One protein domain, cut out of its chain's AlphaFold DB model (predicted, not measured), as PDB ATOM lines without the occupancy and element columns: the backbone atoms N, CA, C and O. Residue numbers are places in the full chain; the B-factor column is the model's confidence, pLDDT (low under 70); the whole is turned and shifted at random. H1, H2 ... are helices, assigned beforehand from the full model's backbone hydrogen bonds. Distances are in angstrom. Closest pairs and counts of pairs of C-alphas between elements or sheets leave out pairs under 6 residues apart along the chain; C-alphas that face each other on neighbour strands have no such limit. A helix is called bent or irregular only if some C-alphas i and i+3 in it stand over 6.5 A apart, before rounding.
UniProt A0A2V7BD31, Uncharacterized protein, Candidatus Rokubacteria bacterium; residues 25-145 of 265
ATOM      1  N   LEU A  25      19.966 -32.142 -27.923       93.44
ATOM      2  CA  LEU A  25      20.619 -31.219 -26.991       93.44
ATOM      3  C   LEU A  25      21.226 -30.022 -27.740       93.44
ATOM      4  O   LEU A  25      20.924 -28.876 -27.417       93.44
ATOM      5  N   GLU A  26      22.039 -30.287 -28.761       95.00
ATOM      6  CA  GLU A  26      22.736 -29.251 -29.534       95.00
ATOM      7  C   GLU A  26      21.772 -28.334 -30.284       95.00
ATOM      8  O   GLU A  26      21.928 -27.113 -30.262       95.00
ATOM      9  N   GLN A  27      20.737 -28.907 -30.902       95.75
ATOM     10  CA  GLN A  27      19.689 -28.131 -31.556       95.75
ATOM     11  C   GLN A  27      18.944 -27.240 -30.561       95.75
ATOM     12  O   GLN A  27      18.614 -26.105 -30.892       95.75
ATOM     13  N   SER A  28      18.687 -27.733 -29.348       96.25
ATOM     14  CA  SER A  28      17.969 -26.961 -28.336       96.25
ATOM     15  C   SER A  28      18.831 -25.827 -27.786       96.25
ATOM     16  O   SER A  28      18.345 -24.706 -27.701       96.25
ATOM     17  N   ILE A  29      20.124 -26.064 -27.526       97.31
ATOM     18  CA  ILE A  29      21.079 -24.996 -27.176       97.31
ATOM     19  C   ILE A  29      21.095 -23.920 -28.266       97.31
ATOM     20  O   ILE A  29      20.974 -22.739 -27.961       97.31
ATOM     21  N   LYS A  30      21.172 -24.319 -29.541       97.62
ATOM     22  CA  LYS A  30      21.142 -23.373 -30.665       97.62
ATOM     23  C   LYS A  30      19.826 -22.589 -30.734       97.62
ATOM     24  O   LYS A  30      19.834 -21.397 -31.018       97.62
ATOM     25  N   GLN A  31      18.693 -23.241 -30.481       98.06
ATOM     26  CA  GLN A  31      17.373 -22.607 -30.535       98.06
ATOM     27  C   GLN A  31      17.127 -21.627 -29.367       98.06
ATOM     28  O   GLN A  31      16.248 -20.775 -29.475       98.06
ATOM     29  N   LEU A  32      17.935 -21.647 -28.298       98.00
ATOM     30  CA  LEU A  32      17.917 -20.591 -27.273       98.00
ATOM     31  C   LEU A  32      18.366 -19.220 -27.807       98.00
ATOM     32  O   LEU A  32      18.132 -18.207 -27.156       98.00
ATOM     33  N   GLU A  33      18.993 -19.149 -28.981       96.75
ATOM     34  CA  GLU A  33      19.411 -17.883 -29.598       96.75
ATOM     35  C   GLU A  33      18.349 -17.293 -30.546       96.75
ATOM     36  O   GLU A  33      18.559 -16.220 -31.122       96.75
ATOM     37  N   ASP A  34      17.200 -17.963 -30.698       98.12
ATOM     38  CA  ASP A  34      16.136 -17.572 -31.627       98.12
ATOM     39  C   ASP A  34      15.596 -16.160 -31.343       98.12
ATOM     40  O   ASP A  34      15.610 -15.670 -30.208       98.12
ATOM     41  N   ALA A  35      15.132 -15.475 -32.390       95.62
ATOM     42  CA  ALA A  35      14.566 -14.138 -32.270       95.62
ATOM     43  C   ALA A  35      13.233 -14.149 -31.507       95.62
ATOM     44  O   ALA A  35      13.009 -13.277 -30.662       95.62
ATOM     45  N   ASP A  36      12.396 -15.157 -31.752       95.19
ATOM     46  CA  ASP A  36      11.114 -15.322 -31.080       95.19
ATOM     47  C   ASP A  36      11.313 -15.977 -29.708       95.19
ATOM     48  O   ASP A  36      11.911 -17.047 -29.568       95.19
ATOM     49  N   TRP A  37      10.785 -15.334 -28.671       95.06
ATOM     50  CA  TRP A  37      10.874 -15.841 -27.310       95.06
ATOM     51  C   TRP A  37      10.131 -17.165 -27.125       95.06
ATOM     52  O   TRP A  37      10.558 -17.979 -26.310       95.06
ATOM     53  N   ARG A  38       9.088 -17.437 -27.918       95.31
ATOM     54  CA  ARG A  38       8.351 -18.711 -27.872       95.31
ATOM     55  C   ARG A  38       9.211 -19.884 -28.322       95.31
ATOM     56  O   ARG A  38       9.148 -20.968 -27.738       95.31
ATOM     57  N   ASN A  39      10.072 -19.656 -29.313       96.62
ATOM     58  CA  ASN A  39      11.046 -20.648 -29.762       96.62
ATOM     59  C   ASN A  39      12.108 -20.904 -28.689       96.62
ATOM     60  O   ASN A  39      12.465 -22.061 -28.458       96.62
ATOM     61  N   ARG A  40      12.565 -19.852 -27.997       97.38
ATOM     62  CA  ARG A  40      13.504 -19.978 -26.870       97.38
ATOM     63  C   ARG A  40      12.880 -20.714 -25.687       97.38
ATOM     64  O   ARG A  40      13.490 -21.652 -25.187       97.38
ATOM     65  N   SER A  41      11.645 -20.374 -25.319       95.50
ATOM     66  CA  SER A  41      10.859 -21.071 -24.293       95.50
ATOM     67  C   SER A  41      10.700 -22.558 -24.623       95.50
ATOM     68  O   SER A  41      11.088 -23.426 -23.840       95.50
ATOM     69  N   THR A  42      10.275 -22.874 -25.849       94.44
ATOM     70  CA  THR A  42      10.172 -24.262 -26.328       94.44
ATOM     71  C   THR A  42      11.513 -24.998 -26.233       94.44
ATOM     72  O   THR A  42      11.564 -26.160 -25.825       94.44
ATOM     73  N   ALA A  43      12.614 -24.345 -26.611       96.00
ATOM     74  CA  ALA A  43      13.949 -24.924 -26.542       96.00
ATOM     75  C   ALA A  43      14.415 -25.154 -25.097       96.00
ATOM     76  O   ALA A  43      14.969 -26.213 -24.803       96.00
ATOM     77  N   PHE A  44      14.148 -24.209 -24.196       95.81
ATOM     78  CA  PHE A  44      14.435 -24.318 -22.769       95.81
ATOM     79  C   PHE A  44      13.711 -25.514 -22.137       95.81
ATOM     80  O   PHE A  44      14.355 -26.376 -21.535       95.81
ATOM     81  N   TYR A  45      12.403 -25.648 -22.356       93.12
ATOM     82  CA  TYR A  45      11.648 -26.785 -21.824       93.12
ATOM     83  C   TYR A  45      12.067 -28.119 -22.459       93.12
ATOM     84  O   TYR A  45      12.200 -29.131 -21.763       93.12
ATOM     85  N   ARG A  46      12.416 -28.118 -23.757       92.75
ATOM     86  CA  ARG A  46      12.995 -29.295 -24.425       92.75
ATOM     87  C   ARG A  46      14.337 -29.707 -23.813       92.75
ATOM     88  O   ARG A  46      14.559 -30.904 -23.627       92.75
ATOM     89  N   LEU A  47      15.212 -28.751 -23.474       91.50
ATOM     90  CA  LEU A  47      16.486 -29.023 -22.791       91.50
ATOM     91  C   LEU A  47      16.262 -29.709 -21.446       91.50
ATOM     92  O   LEU A  47      16.927 -30.696 -21.136       91.50
ATOM     93  N   LEU A  48      15.291 -29.223 -20.678       89.56
ATOM     94  CA  LEU A  48      14.941 -29.785 -19.379       89.56
ATOM     95  C   LEU A  48      14.163 -31.108 -19.474       89.56
ATOM     96  O   LEU A  48      13.889 -31.723 -18.444       89.56
ATOM     97  N   LYS A  49      13.838 -31.576 -20.694       81.38
ATOM     98  CA  LYS A  49      12.945 -32.719 -20.954       81.38
ATOM     99  C   LYS A  49      11.654 -32.624 -20.135       81.38
ATOM    100  O   LYS A  49      11.177 -33.623 -19.596       81.38
ATOM    101  N   ALA A  50      11.125 -31.414 -20.030       63.56
ATOM    102  CA  ALA A  50       9.944 -31.116 -19.254       63.56
ATOM    103  C   ALA A  50       8.833 -30.643 -20.193       63.56
ATOM    104  O   ALA A  50       9.096 -29.913 -21.148       63.56
ATOM    105  N   ASP A  51       7.609 -31.094 -19.934       56.66
ATOM    106  CA  ASP A  51       6.415 -30.523 -20.551       56.66
ATOM    107  C   ASP A  51       6.001 -29.332 -19.677       56.66
ATOM    108  O   ASP A  51       6.002 -29.449 -18.447       56.66
ATOM    109  N   SER A  52       5.742 -28.180 -20.290       56.12
ATOM    110  CA  SER A  52       5.809 -26.841 -19.672       56.12
ATOM    111  C   SER A  52       4.964 -26.627 -18.407       56.12
ATOM    112  O   SER A  52       5.234 -25.704 -17.658       56.12
ATOM    113  N   ALA A  53       3.981 -27.479 -18.110       52.28
ATOM    114  CA  ALA A  53       2.962 -27.192 -17.100       52.28
ATOM    115  C   ALA A  53       3.319 -27.532 -15.632       52.28
ATOM    116  O   ALA A  53       2.521 -27.221 -14.748       52.28
ATOM    117  N   ARG A  54       4.424 -28.245 -15.337       56.38
ATOM    118  CA  ARG A  54       4.799 -28.678 -13.958       56.38
ATOM    119  C   ARG A  54       6.303 -28.909 -13.774       56.38
ATOM    120  O   ARG A  54       6.723 -29.958 -13.274       56.38
ATOM    121  N   VAL A  55       7.131 -27.991 -14.252       65.31
ATOM    122  CA  VAL A  55       8.583 -28.176 -14.199       65.31
ATOM    123  C   VAL A  55       9.097 -27.896 -12.788       65.31
ATOM    124  O   VAL A  55       8.656 -26.978 -12.116       65.31
ATOM    125  N   GLU A  56      10.058 -28.700 -12.341       82.75
ATOM    126  CA  GLU A  56      10.926 -28.385 -11.203       82.75
ATOM    127  C   GLU A  56      12.309 -28.057 -11.788       82.75
ATOM    128  O   GLU A  56      13.141 -28.973 -11.910       82.75
ATOM    129  N   PRO A  57      12.574 -26.801 -12.221       84.38
ATOM    130  CA  PRO A  57      13.734 -26.475 -13.059       84.38
ATOM    131  C   PRO A  57      15.051 -26.923 -12.434       84.38
ATOM    132  O   PRO A  57      15.928 -27.457 -13.111       84.38
ATOM    133  N   ARG A  58      15.157 -26.816 -11.105       86.88
ATOM    134  CA  ARG A  58      16.319 -27.266 -10.334       86.88
ATOM    135  C   ARG A  58      16.606 -28.759 -10.501       86.88
ATOM    136  O   ARG A  58      17.761 -29.149 -10.687       86.88
ATOM    137  N   ARG A  59      15.576 -29.603 -10.396       88.56
ATOM    138  CA  ARG A  59      15.726 -31.060 -10.509       88.56
ATOM    139  C   ARG A  59      16.048 -31.448 -11.946       88.56
ATOM    140  O   ARG A  59      17.015 -32.172 -12.167       88.56
ATOM    141  N   ALA A  60      15.286 -30.916 -12.899       90.75
ATOM    142  CA  ALA A  60      15.478 -31.195 -14.317       90.75
ATOM    143  C   ALA A  60      16.884 -30.792 -14.793       90.75
ATOM    144  O   ALA A  60      17.555 -31.558 -15.480       90.75
ATOM    145  N   LEU A  61      17.379 -29.635 -14.345       92.69
ATOM    146  CA  LEU A  61      18.725 -29.168 -14.658       92.69
ATOM    147  C   LEU A  61      19.811 -30.055 -14.042       92.69
ATOM    148  O   LEU A  61      20.785 -30.390 -14.712       92.69
ATOM    149  N   SER A  62      19.640 -30.486 -12.789       92.38
ATOM    150  CA  SER A  62      20.554 -31.447 -12.157       92.38
ATOM    151  C   SER A  62      20.632 -32.758 -12.951       92.38
ATOM    152  O   SER A  62      21.724 -33.291 -13.158       92.38
ATOM    153  N   ASP A  63      19.490 -33.280 -13.401       91.81
ATOM    154  CA  ASP A  63      19.433 -34.514 -14.188       91.81
ATOM    155  C   ASP A  63      20.065 -34.326 -15.578       91.81
ATOM    156  O   ASP A  63      20.825 -35.187 -16.034       91.81
ATOM    157  N   LEU A  64      19.840 -33.172 -16.219       92.31
ATOM    158  CA  LEU A  64      20.451 -32.808 -17.499       92.31
ATOM    159  C   LEU A  64      21.984 -32.741 -17.407       92.31
ATOM    160  O   LEU A  64      22.670 -33.362 -18.222       92.31
ATOM    161  N   LEU A  65      22.528 -32.036 -16.409       94.31
ATOM    162  CA  LEU A  65      23.978 -31.893 -16.227       94.31
ATOM    163  C   LEU A  65      24.643 -33.230 -15.867       94.31
ATOM    164  O   LEU A  65      25.732 -33.529 -16.350       94.31
ATOM    165  N   ARG A  66      23.969 -34.082 -15.079       93.50
ATOM    166  CA  ARG A  66      24.455 -35.438 -14.774       93.50
ATOM    167  C   ARG A  66      24.471 -36.333 -16.010       93.50
ATOM    168  O   ARG A  66      25.367 -37.161 -16.148       93.50
ATOM    169  N   LYS A  67      23.483 -36.186 -16.896       92.19
ATOM    170  CA  LYS A  67      23.417 -36.935 -18.153       92.19
ATOM    171  C   LYS A  67      24.510 -36.509 -19.137       92.19
ATOM    172  O   LYS A  67      25.013 -37.357 -19.872       92.19
ATOM    173  N   TRP A  68      24.875 -35.227 -19.149       92.69
ATOM    174  CA  TRP A  68      25.835 -34.654 -20.095       92.69
ATOM    175  C   TRP A  68      26.978 -33.897 -19.396       92.69
ATOM    176  O   TRP A  68      27.090 -32.675 -19.544       92.69
ATOM    177  N   PRO A  69      27.869 -34.593 -18.665       95.12
ATOM    178  CA  PRO A  69      28.976 -33.944 -17.958       95.12
ATOM    179  C   PRO A  69      29.904 -33.181 -18.917       95.12
ATOM    180  O   PRO A  69      30.207 -32.018 -18.672       95.12
ATOM    181  N   GLU A  70      30.233 -33.771 -20.070       94.75
ATOM    182  CA  GLU A  70      31.106 -33.165 -21.094       94.75
ATOM    183  C   GLU A  70      30.504 -31.924 -21.776       94.75
ATOM    184  O   GLU A  70      31.216 -31.147 -22.400       94.75
ATOM    185  N   ARG A  71      29.182 -31.726 -21.679       95.62
ATOM    186  CA  ARG A  71      28.472 -30.562 -22.246       95.62
ATOM    187  C   ARG A  71      27.963 -29.608 -21.172       95.62
ATOM    188  O   ARG A  71      27.243 -28.665 -21.481       95.62
ATOM    189  N   SER A  72      28.312 -29.850 -19.909       95.25
ATOM    190  CA  SER A  72      27.789 -29.072 -18.788       95.25
ATOM    191  C   SER A  72      28.156 -27.596 -18.886       95.25
ATOM    192  O   SER A  72      27.335 -26.756 -18.528       95.25
ATOM    193  N   ASP A  73      29.351 -27.267 -19.377       97.31
ATOM    194  CA  ASP A  73      29.763 -25.871 -19.521       97.31
ATOM    195  C   ASP A  73      28.953 -25.142 -20.602       97.31
ATOM    196  O   ASP A  73      28.373 -24.094 -20.324       97.31
ATOM    197  N   ASP A  74      28.801 -25.757 -21.779       96.88
ATOM    198  CA  ASP A  74      27.973 -25.232 -22.871       96.88
ATOM    199  C   ASP A  74      26.528 -24.982 -22.421       96.88
ATOM    200  O   ASP A  74      25.961 -23.927 -22.699       96.88
ATOM    201  N   ILE A  75      25.933 -25.942 -21.700       97.31
ATOM    202  CA  ILE A  75      24.558 -25.843 -21.191       97.31
ATOM    203  C   ILE A  75      24.435 -24.664 -20.225       97.31
ATOM    204  O   ILE A  75      23.523 -23.849 -20.359       97.31
ATOM    205  N   LYS A  76      25.356 -24.552 -19.260       98.31
ATOM    206  CA  LYS A  76      25.366 -23.452 -18.287       98.31
ATOM    207  C   LYS A  76      25.479 -22.102 -18.980       98.31
ATOM    208  O   LYS A  76      24.676 -21.214 -18.710       98.31
ATOM    209  N   LEU A  77      26.441 -21.961 -19.891       98.38
ATOM    210  CA  LEU A  77      26.662 -20.719 -20.626       98.38
ATOM    211  C   LEU A  77      25.460 -20.356 -21.503       98.38
ATOM    212  O   LEU A  77      25.098 -19.185 -21.567       98.38
ATOM    213  N   ALA A  78      24.812 -21.334 -22.137       98.44
ATOM    214  CA  ALA A  78      23.612 -21.095 -22.931       98.44
ATOM    215  C   ALA A  78      22.438 -20.592 -22.072       98.44
ATOM    216  O   ALA A  78      21.782 -19.625 -22.454       98.44
ATOM    217  N   LEU A  79      22.217 -21.189 -20.892       98.62
ATOM    218  CA  LEU A  79      21.184 -20.751 -19.943       98.62
ATOM    219  C   LEU A  79      21.449 -19.340 -19.398       98.62
ATOM    220  O   LEU A  79      20.526 -18.537 -19.281       98.62
ATOM    221  N   VAL A  80      22.710 -19.014 -19.101       98.75
ATOM    222  CA  VAL A  80      23.097 -17.661 -18.670       98.75
ATOM    223  C   VAL A  80      22.832 -16.642 -19.780       98.75
ATOM    224  O   VAL A  80      22.152 -15.650 -19.537       98.75
ATOM    225  N   LYS A  81      23.289 -16.915 -21.008       98.56
ATOM    226  CA  LYS A  81      23.106 -16.013 -22.157       98.56
ATOM    227  C   LYS A  81      21.639 -15.772 -22.498       98.56
ATOM    228  O   LYS A  81      21.262 -14.648 -22.827       98.56
ATOM    229  N   VAL A  82      20.798 -16.809 -22.445       98.56
ATOM    230  CA  VAL A  82      19.369 -16.620 -22.720       98.56
ATOM    231  C   VAL A  82      18.701 -15.796 -21.618       98.56
ATOM    232  O   VAL A  82      17.898 -14.930 -21.948       98.56
ATOM    233  N   LEU A  83      19.095 -15.945 -20.344       98.75
ATOM    234  CA  LEU A  83      18.595 -15.073 -19.275       98.75
ATOM    235  C   LEU A  83      19.013 -13.612 -19.482       98.75
ATOM    236  O   LEU A  83      18.170 -12.728 -19.365       98.75
ATOM    237  N   GLU A  84      20.269 -13.339 -19.850       98.50
ATOM    238  CA  GLU A  84      20.716 -11.973 -20.184       98.50
ATOM    239  C   GLU A  84      19.840 -11.341 -21.269       98.50
ATOM    240  O   GLU A  84      19.451 -10.174 -21.170       98.50
ATOM    241  N   ARG A  85      19.484 -12.133 -22.284       98.00
ATOM    242  CA  ARG A  85      18.594 -11.698 -23.357       98.00
ATOM    243  C   ARG A  85      17.171 -11.442 -22.867       98.00
ATOM    244  O   ARG A  85      16.599 -10.417 -23.233       98.00
ATOM    245  N   GLU A  86      16.594 -12.334 -22.065       98.00
ATOM    246  CA  GLU A  86      15.244 -12.119 -21.531       98.00
ATOM    247  C   GLU A  86      15.180 -10.902 -20.607       98.00
ATOM    248  O   GLU A  86      14.235 -10.128 -20.710       98.00
ATOM    249  N   ASN A  87      16.209 -10.658 -19.791       97.75
ATOM    250  CA  ASN A  87      16.284  -9.460 -18.953       97.75
ATOM    251  C   ASN A  87      16.228  -8.172 -19.782       97.75
ATOM    252  O   ASN A  87      15.559  -7.209 -19.406       97.75
ATOM    253  N   ALA A  88      16.950  -8.132 -20.909       96.62
ATOM    254  CA  ALA A  88      16.946  -6.974 -21.796       96.62
ATOM    255  C   ALA A  88      15.542  -6.719 -22.369       96.62
ATOM    256  O   ALA A  88      15.075  -5.580 -22.366       96.62
ATOM    257  N   LEU A  89      14.844  -7.783 -22.772       95.19
ATOM    258  CA  LEU A  89      13.477  -7.701 -23.286       95.19
ATOM    259  C   LEU A  89      12.466  -7.307 -22.199       95.19
ATOM    260  O   LEU A  89      11.603  -6.470 -22.455       95.19
ATOM    261  N   GLU A  90      12.574  -7.842 -20.978       94.81
ATOM    262  CA  GLU A  90      11.708  -7.415 -19.869       94.81
ATOM    263  C   GLU A  90      11.918  -5.945 -19.521       94.81
ATOM    264  O   GLU A  90      10.949  -5.228 -19.286       94.81
ATOM    265  N   LYS A  91      13.158  -5.454 -19.574       94.00
ATOM    266  CA  LYS A  91      13.449  -4.032 -19.370       94.00
ATOM    267  C   LYS A  91      12.793  -3.148 -20.436       94.00
ATOM    268  O   LYS A  91      12.265  -2.082 -20.114       94.00
ATOM    269  N   GLU A  92      12.809  -3.571 -21.698       94.81
ATOM    270  CA  GLU A  92      12.108  -2.869 -22.782       94.81
ATOM    271  C   GLU A  92      10.587  -2.865 -22.560       94.81
ATOM    272  O   GLU A  92       9.939  -1.829 -22.721       94.81
ATOM    273  N   ARG A  93      10.014  -3.992 -22.122       94.44
ATOM    274  CA  ARG A  93       8.581  -4.107 -21.804       94.44
ATOM    275  C   ARG A  93       8.184  -3.253 -20.600       94.44
ATOM    276  O   ARG A  93       7.182  -2.542 -20.674       94.44
ATOM    277  N   GLU A  94       8.983  -3.254 -19.531       92.38
ATOM    278  CA  GLU A  94       8.791  -2.387 -18.360       92.38
ATOM    279  C   GLU A  94       8.784  -0.913 -18.788       92.38
ATOM    280  O   GLU A  94       7.906  -0.156 -18.375       92.38
ATOM    281  N   ALA A  95       9.684  -0.502 -19.689       94.69
ATOM    282  CA  ALA A  95       9.715   0.868 -20.196       94.69
ATOM    283  C   ALA A  95       8.417   1.264 -20.929       94.69
ATOM    284  O   ALA A  95       7.926   2.380 -20.744       94.69
ATOM    285  N   VAL A  96       7.824   0.357 -21.713       95.62
ATOM    286  CA  VAL A  96       6.519   0.581 -22.363       95.62
ATOM    287  C   VAL A  96       5.402   0.725 -21.325       95.62
ATOM    288  O   VAL A  96       4.584   1.641 -21.430       95.62
ATOM    289  N   ILE A  97       5.380  -0.140 -20.306       93.31
ATOM    290  CA  ILE A  97       4.393  -0.092 -19.216       93.31
ATOM    291  C   ILE A  97       4.498   1.238 -18.463       93.31
ATOM    292  O   ILE A  97       3.489   1.915 -18.275       93.31
ATOM    293  N   LEU A  98       5.709   1.658 -18.091       92.88
ATOM    294  CA  LEU A  98       5.948   2.923 -17.393       92.88
ATOM    295  C   LEU A  98       5.567   4.137 -18.248       92.88
ATOM    296  O   LEU A  98       4.999   5.102 -17.735       92.88
ATOM    297  N   GLN A  99       5.829   4.091 -19.558       94.69
ATOM    298  CA  GLN A  99       5.414   5.152 -20.473       94.69
ATOM    299  C   GLN A  99       3.887   5.273 -20.542       94.69
ATOM    300  O   GLN A  99       3.365   6.390 -20.554       94.69
ATOM    301  N   LYS A 100       3.174   4.144 -20.594       94.31
ATOM    302  CA  LYS A 100       1.707   4.115 -20.562       94.31
ATOM    303  C   LYS A 100       1.170   4.620 -19.235       94.31
ATOM    304  O   LYS A 100       0.351   5.529 -19.241       94.31
ATOM    305  N   TYR A 101       1.723   4.144 -18.123       93.75
ATOM    306  CA  TYR A 101       1.371   4.606 -16.783       93.75
ATOM    307  C   TYR A 101       1.493   6.129 -16.643       93.75
ATOM    308  O   TYR A 101       0.589   6.790 -16.139       93.75
ATOM    309  N   ALA A 102       2.587   6.713 -17.140       94.56
ATOM    310  CA  ALA A 102       2.809   8.156 -17.083       94.56
ATOM    311  C   ALA A 102       1.821   8.972 -17.940       94.56
ATOM    312  O   ALA A 102       1.587  10.142 -17.646       94.56
ATOM    313  N   LYS A 103       1.272   8.383 -19.010       94.44
ATOM    314  CA  LYS A 103       0.355   9.053 -19.950       94.44
ATOM    315  C   LYS A 103      -1.117   8.858 -19.598       94.44
ATOM    316  O   LYS A 103      -1.902   9.786 -19.744       94.44
ATOM    317  N   GLU A 104      -1.478   7.645 -19.202       95.12
ATOM    318  CA  GLU A 104      -2.859   7.170 -19.083       95.12
ATOM    319  C   GLU A 104      -3.273   6.984 -17.607       95.12
ATOM    320  O   GLU A 104      -4.457   6.861 -17.311       95.12
ATOM    321  N   GLY A 105      -2.322   7.023 -16.664       92.69
ATOM    322  CA  GLY A 105      -2.548   6.654 -15.265       92.69
ATOM    323  C   GLY A 105      -2.436   5.137 -15.043       92.69
ATOM    324  O   GLY A 105      -2.002   4.419 -15.937       92.69
ATOM    325  N   PRO A 106      -2.781   4.620 -13.849       91.50
ATOM    326  CA  PRO A 106      -2.666   3.193 -13.526       91.50
ATOM    327  C   PRO A 106      -3.713   2.299 -14.207       91.50
ATOM    328  O   PRO A 106      -3.534   1.085 -14.238       91.50
ATOM    329  N   ASP A 107      -4.810   2.873 -14.704       92.62
ATOM    330  CA  ASP A 107      -5.983   2.128 -15.166       92.62
ATOM    331  C   ASP A 107      -5.939   1.904 -16.686       92.62
ATOM    332  O   ASP A 107      -6.592   2.597 -17.465       92.62
ATOM    333  N   PHE A 108      -5.100   0.960 -17.119       90.75
ATOM    334  CA  PHE A 108      -5.015   0.514 -18.512       90.75
ATOM    335  C   PHE A 108      -4.860  -1.011 -18.588       90.75
ATOM    336  O   PHE A 108      -4.238  -1.617 -17.711       90.75
ATOM    337  N   PRO A 109      -5.396  -1.663 -19.640       88.69
ATOM    338  CA  PRO A 109      -5.178  -3.090 -19.844       88.69
ATOM    339  C   PRO A 109      -3.688  -3.373 -20.038       88.69
ATOM    340  O   PRO A 109      -2.976  -2.583 -20.665       88.69
ATOM    341  N   HIS A 110      -3.223  -4.522 -19.545       89.38
ATOM    342  CA  HIS A 110      -1.826  -4.910 -19.693       89.38
ATOM    343  C   HIS A 110      -1.413  -4.852 -21.181       89.38
ATOM    344  O   HIS A 110      -2.071  -5.473 -22.020       89.38
ATOM    345  N   PRO A 111      -0.347  -4.111 -21.548       91.00
ATOM    346  CA  PRO A 111      -0.060  -3.782 -22.946       91.00
ATOM    347  C   PRO A 111       0.440  -4.976 -23.762       91.00
ATOM    348  O   PRO A 111       0.536  -4.894 -24.985       91.00
ATOM    349  N   PHE A 112       0.751  -6.078 -23.086       93.56
ATOM    350  CA  PHE A 112       1.221  -7.309 -23.694       93.56
ATOM    351  C   PHE A 112       0.225  -8.441 -23.416       93.56
ATOM    352  O   PHE A 112       0.099  -8.839 -22.254       93.56
ATOM    353  N   PRO A 113      -0.459  -8.968 -24.450       91.62
ATOM    354  CA  PRO A 113      -1.393 -10.087 -24.307       91.62
ATOM    355  C   PRO A 113      -0.731 -11.392 -23.850       91.62
ATOM    356  O   PRO A 113      -1.400 -12.261 -23.310       91.62
ATOM    357  N   ASP A 114       0.578 -11.531 -24.068       90.81
ATOM    358  CA  ASP A 114       1.367 -12.724 -23.761       90.81
ATOM    359  C   ASP A 114       2.128 -12.636 -22.432       90.81
ATOM    360  O   ASP A 114       3.080 -13.378 -22.201       90.81
ATOM    361  N   ALA A 115       1.752 -11.697 -21.563       90.44
ATOM    362  CA  ALA A 115       2.487 -11.425 -20.336       90.44
ATOM    363  C   ALA A 115       2.542 -12.608 -19.380       90.44
ATOM    364  O   ALA A 115       3.615 -12.895 -18.871       90.44
ATOM    365  N   GLU A 116       1.426 -13.298 -19.177       87.94
ATOM    366  CA  GLU A 116       1.355 -14.434 -18.259       87.94
ATOM    367  C   GLU A 116       2.235 -15.599 -18.737       87.94
ATOM    368  O   GLU A 116       3.150 -16.003 -18.026       87.94
ATOM    369  N   GLU A 117       2.051 -16.040 -19.988       88.31
ATOM    370  CA  GLU A 117       2.839 -17.110 -20.628       88.31
ATOM    371  C   GLU A 117       4.349 -16.810 -20.589       88.31
ATOM    372  O   GLU A 117       5.186 -17.677 -20.336       88.31
ATOM    373  N   ARG A 118       4.714 -15.549 -20.838       91.31
ATOM    374  CA  ARG A 118       6.110 -15.112 -20.844       91.31
ATOM    375  C   ARG A 118       6.704 -15.036 -19.440       91.31
ATOM    376  O   ARG A 118       7.877 -15.363 -19.277       91.31
ATOM    377  N   MET A 119       5.919 -14.601 -18.452       90.56
ATOM    378  CA  MET A 119       6.358 -14.524 -17.059       90.56
ATOM    379  C   MET A 119       6.634 -15.911 -16.482       90.56
ATOM    380  O   MET A 119       7.671 -16.081 -15.852       90.56
ATOM    381  N   GLU A 120       5.790 -16.905 -16.771       90.50
ATOM    382  CA  GLU A 120       6.014 -18.297 -16.345       90.50
ATOM    383  C   GLU A 120       7.361 -18.833 -16.865       90.50
ATOM    384  O   GLU A 120       8.212 -19.275 -16.090       90.50
ATOM    385  N   TYR A 121       7.621 -18.678 -18.169       93.44
ATOM    386  CA  TYR A 121       8.908 -19.047 -18.770       93.44
ATOM    387  C   TYR A 121      10.096 -18.299 -18.142       93.44
ATOM    388  O   TYR A 121      11.143 -18.894 -17.871       93.44
ATOM    389  N   TYR A 122       9.957 -16.993 -17.918       95.81
ATOM    390  CA  TYR A 122      11.023 -16.169 -17.359       95.81
ATOM    391  C   TYR A 122      11.359 -16.557 -15.911       95.81
ATOM    392  O   TYR A 122      12.536 -16.646 -15.554       95.81
ATOM    393  N   GLU A 123      10.350 -16.857 -15.092       94.06
ATOM    394  CA  GLU A 123      10.526 -17.328 -13.714       94.06
ATOM    395  C   GLU A 123      11.226 -18.691 -13.658       94.06
ATOM    396  O   GLU A 123      12.193 -18.859 -12.905       94.06
ATOM    397  N   ASP A 124      10.823 -19.637 -14.509       94.19
ATOM    398  CA  ASP A 124      11.469 -20.947 -14.605       94.19
ATOM    399  C   ASP A 124      12.925 -20.844 -15.071       94.19
ATOM    400  O   ASP A 124      13.811 -21.550 -14.565       94.19
ATOM    401  N   LEU A 125      13.204 -19.944 -16.016       96.94
ATOM    402  CA  LEU A 125      14.557 -19.683 -16.489       96.94
ATOM    403  C   LEU A 125      15.433 -19.092 -15.376       96.94
ATOM    404  O   LEU A 125      16.560 -19.555 -15.170       96.94
ATOM    405  N   ILE A 126      14.919 -18.127 -14.607       97.75
ATOM    406  CA  ILE A 126      15.602 -17.598 -13.417       97.75
ATOM    407  C   ILE A 126      15.868 -18.727 -12.412       97.75
ATOM    408  O   ILE A 126      16.977 -18.837 -11.874       97.75
ATOM    409  N   ALA A 127      14.894 -19.608 -12.178       96.00
ATOM    410  CA  ALA A 127      15.049 -20.744 -11.276       96.00
ATOM    411  C   ALA A 127      16.119 -21.739 -11.745       96.00
ATOM    412  O   ALA A 127      16.911 -22.239 -10.935       96.00
ATOM    413  N   ALA A 128      16.208 -21.989 -13.050       96.19
ATOM    414  CA  ALA A 128      17.273 -22.793 -13.633       96.19
ATOM    415  C   ALA A 128      18.649 -22.131 -13.435       96.19
ATOM    416  O   ALA A 128      19.565 -22.767 -12.909       96.19
ATOM    417  N   VAL A 129      18.802 -20.848 -13.781       98.25
ATOM    418  CA  VAL A 129      20.098 -20.150 -13.694       98.25
ATOM    419  C   VAL A 129      20.568 -19.989 -12.247       98.25
ATOM    420  O   VAL A 129      21.730 -20.257 -11.944       98.25
ATOM    421  N   THR A 130      19.682 -19.647 -11.312       97.94
ATOM    422  CA  THR A 130      20.035 -19.574  -9.880       97.94
ATOM    423  C   THR A 130      20.460 -20.934  -9.315       97.94
ATOM    424  O   THR A 130      21.372 -21.013  -8.484       97.94
ATOM    425  N   SER A 131      19.868 -22.027  -9.812       95.94
ATOM    426  CA  SER A 131      20.234 -23.399  -9.441       95.94
ATOM    427  C   SER A 131      21.638 -23.801  -9.896       95.94
ATOM    428  O   SER A 131      22.213 -24.717  -9.307       95.94
ATOM    429  N   LEU A 132      22.220 -23.109 -10.886       96.44
ATOM    430  CA  LEU A 132      23.593 -23.359 -11.334       96.44
ATOM    431  C   LEU A 132      24.637 -23.020 -10.271       96.44
ATOM    432  O   LEU A 132      25.696 -23.646 -10.256       96.44
ATOM    433  N   ARG A 133      24.349 -22.028  -9.410       95.06
ATOM    434  CA  ARG A 133      25.308 -21.462  -8.442       95.06
ATOM    435  C   ARG A 133      26.651 -21.090  -9.095       95.06
ATOM    436  O   ARG A 133      27.706 -21.249  -8.492       95.06
ATOM    437  N   ASP A 134      26.593 -20.610 -10.334       97.31
ATOM    438  CA  ASP A 134      27.755 -20.294 -11.164       97.31
ATOM    439  C   ASP A 134      27.978 -18.781 -11.199       97.31
ATOM    440  O   ASP A 134      27.103 -18.040 -11.646       97.31
ATOM    441  N   THR A 135      29.136 -18.305 -10.742       97.88
ATOM    442  CA  THR A 135      29.434 -16.865 -10.659       97.88
ATOM    443  C   THR A 135      29.475 -16.181 -12.023       97.88
ATOM    444  O   THR A 135      29.279 -14.971 -12.096       97.88
ATOM    445  N   ARG A 136      29.629 -16.930 -13.125       98.06
ATOM    446  CA  ARG A 136      29.517 -16.387 -14.491       98.06
ATOM    447  C   ARG A 136      28.107 -15.891 -14.818       98.06
ATOM    448  O   ARG A 136      27.942 -15.141 -15.768       98.06
ATOM    449  N   SER A 137      27.105 -16.275 -14.025       98.69
ATOM    450  CA  SER A 137      25.734 -15.765 -14.131       98.69
ATOM    451  C   SER A 137      25.511 -14.415 -13.442       98.69
ATOM    452  O   SER A 137      24.383 -13.937 -13.439       98.69
ATOM    453  N   LEU A 138      26.545 -13.798 -12.853       98.69
ATOM    454  CA  LEU A 138      26.423 -12.559 -12.077       98.69
ATOM    455  C   LEU A 138      25.641 -11.465 -12.816       98.69
ATOM    456  O   LEU A 138      24.642 -10.982 -12.287       98.69
ATOM    457  N   GLU A 139      26.048 -11.107 -14.036       98.25
ATOM    458  CA  GLU A 139      25.390 -10.035 -14.797       98.25
ATOM    459  C   GLU A 139      23.967 -10.420 -15.232       98.25
ATOM    460  O   GLU A 139      23.044  -9.608 -15.136       98.25
ATOM    461  N   ALA A 140      23.748 -11.686 -15.598       98.62
ATOM    462  CA  ALA A 140      22.416 -12.213 -15.886       98.62
ATOM    463  C   ALA A 140      21.489 -12.134 -14.660       98.62
ATOM    464  O   ALA A 140      20.341 -11.716 -14.756       98.62
ATOM    465  N   LEU A 141      21.972 -12.486 -13.472       98.75
ATOM    466  CA  LEU A 141      21.178 -12.412 -12.247       98.75
ATOM    467  C   LEU A 141      20.976 -10.965 -11.778       98.75
ATOM    468  O   LEU A 141      19.929 -10.650 -11.223       98.75
ATOM    469  N   ILE A 142      21.914 -10.057 -12.056       98.44
ATOM    470  CA  ILE A 142      21.718  -8.618 -11.826       98.44
ATOM    471  C   ILE A 142      20.591  -8.061 -12.695       98.44
ATOM    472  O   ILE A 142      19.795  -7.258 -12.209       98.44
ATOM    473  N   GLY A 143      20.473  -8.503 -13.950       97.88
ATOM    474  CA  GLY A 143      19.351  -8.113 -14.808       97.88
ATOM    475  C   GLY A 143      17.983  -8.524 -14.244       97.88
ATOM    476  O   GLY A 143      16.999  -7.827 -14.472       97.88
ATOM    477  N   ALA A 144      17.945  -9.578 -13.423       97.88
ATOM    478  CA  ALA A 144      16.759 -10.061 -12.719       97.88
ATOM    479  C   ALA A 144      16.723  -9.658 -11.227       97.88
ATOM    480  O   ALA A 144      15.941 -10.202 -10.454       97.88
ATOM    481  N   LEU A 145      17.540  -8.701 -10.775       97.31
ATOM    482  CA  LEU A 145      17.711  -8.377  -9.347       97.31
ATOM    483  C   LEU A 145      16.401  -8.004  -8.619       97.31
ATOM    484  O   LEU A 145      16.282  -8.172  -7.403       97.31
TER     485      LEU A 145
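This is residues 25 to 145 of the 265 residues of an uncharacterized protein of Candidatus Rokubacteria bacterium (UniProt A0A2V7BD31). One long, straight helix, H4, makes the length of the model, and the other five helices gather beside the part of it nearer residue 69, while its other end, at residue 104, reaches out past them. H5 crosses H4 at a slant on one side, H6 runs along H4 on another, the hairpin of H1 and H2 lies near H4 and H5 on a third, and H3 is folded back at the first end of H4; residues 105 to 114 lead back from the far end to H5. The printed part has 121 residues with six named helices, H1 to H6 in chain order, and no named strand; the class is all helix, with 92 residues in helices. The whole is compact, with a radius of gyration of the C-alphas of 15.5 A, and its outline is elongated, spanning 52 by 28 by 24 A.

Find C-alpha 69 at (28.976, -33.944, -17.958); from there H4, residues 69 to 104, runs 52.0 A to C-alpha 104 at (-2.859, 7.170, -19.083). H4 is irregular: C-alphas 70 and 73 are 7.6 A apart. Look next at residues 115 to 132 for H5, 25.9 A long, and at residues 135 to 143 for H6, 14.0 A long, which ends at C-alpha 143 at (19.351, -8.113, -14.808). H6 is irregular too, with C-alphas 136 and 139 also 7.6 A apart. Before H4 you meet H1, residues 25 to 31 and 9.9 A long, which starts at C-alpha 25 at (20.619, -31.219, -26.991), then H2, residues 37 to 47 and 15.0 A long, and H3, residues 57 to 67 and 15.1 A long.

Begin with H4 and H5, the hub, each touching three other helices. They form a helical hairpin and touch at a steep tilt of 38 degrees, opposite ways; H4 uses residues 76 to 86 alone, and the closest C-alphas, those of Val 80 and Val 129, are 6.3 A apart. Residues 80 to 88 alone of H4 touch H6, at a shallow tilt of 14 degrees, the same way; look at the C-alphas of Glu 84 and Ala 140, the closest, 4.6 A apart. H5 and H6 form another helical hairpin, their closest C-alphas being those of Val 129 and Ser 137, at 7.2 A. H3 touches residues 124 to 131 alone of H5 at a steep tilt of 50 degrees, with the C-alphas of Pro 57 and Ala 128 closest at 5.1 A. H3 and H4 only just touch, with 3 pairs of C-alphas within 8 A, and only at the corner by their link; the closest C-alphas are those of Leu 65 and Ser 72, at 5.4 A. H1 and H2 form a helical hairpin at a shallow tilt of 9 degrees, with the C-alphas of Ser 28 and Ala 43 closest at 4.9 A. H2 is close to H5 but not clearly touching, with the closest C-alphas, those of Ser 41 and Tyr 121, 6.2 A apart. H2, H4 and H5 make an up and down bundle, each running against the one before it in the chain. H6 is apart from H1, H2 and H3. In H1, H2, H3 and H5 every O i to N i+4 pair is within hydrogen-bond range; in H4 30 of 32 are, and in H6 3 of 5.

The two C-alphas farthest apart, those of Glu 70 and Glu 104, are 52.8 A from each other. The printed part has no cut and no long link; the longest link between helices, residues 105 to 114, is short. In the B-factor column the mean pLDDT of the printed part is 92.8, and residues 50 to 55, between H2 and H3, are under 70.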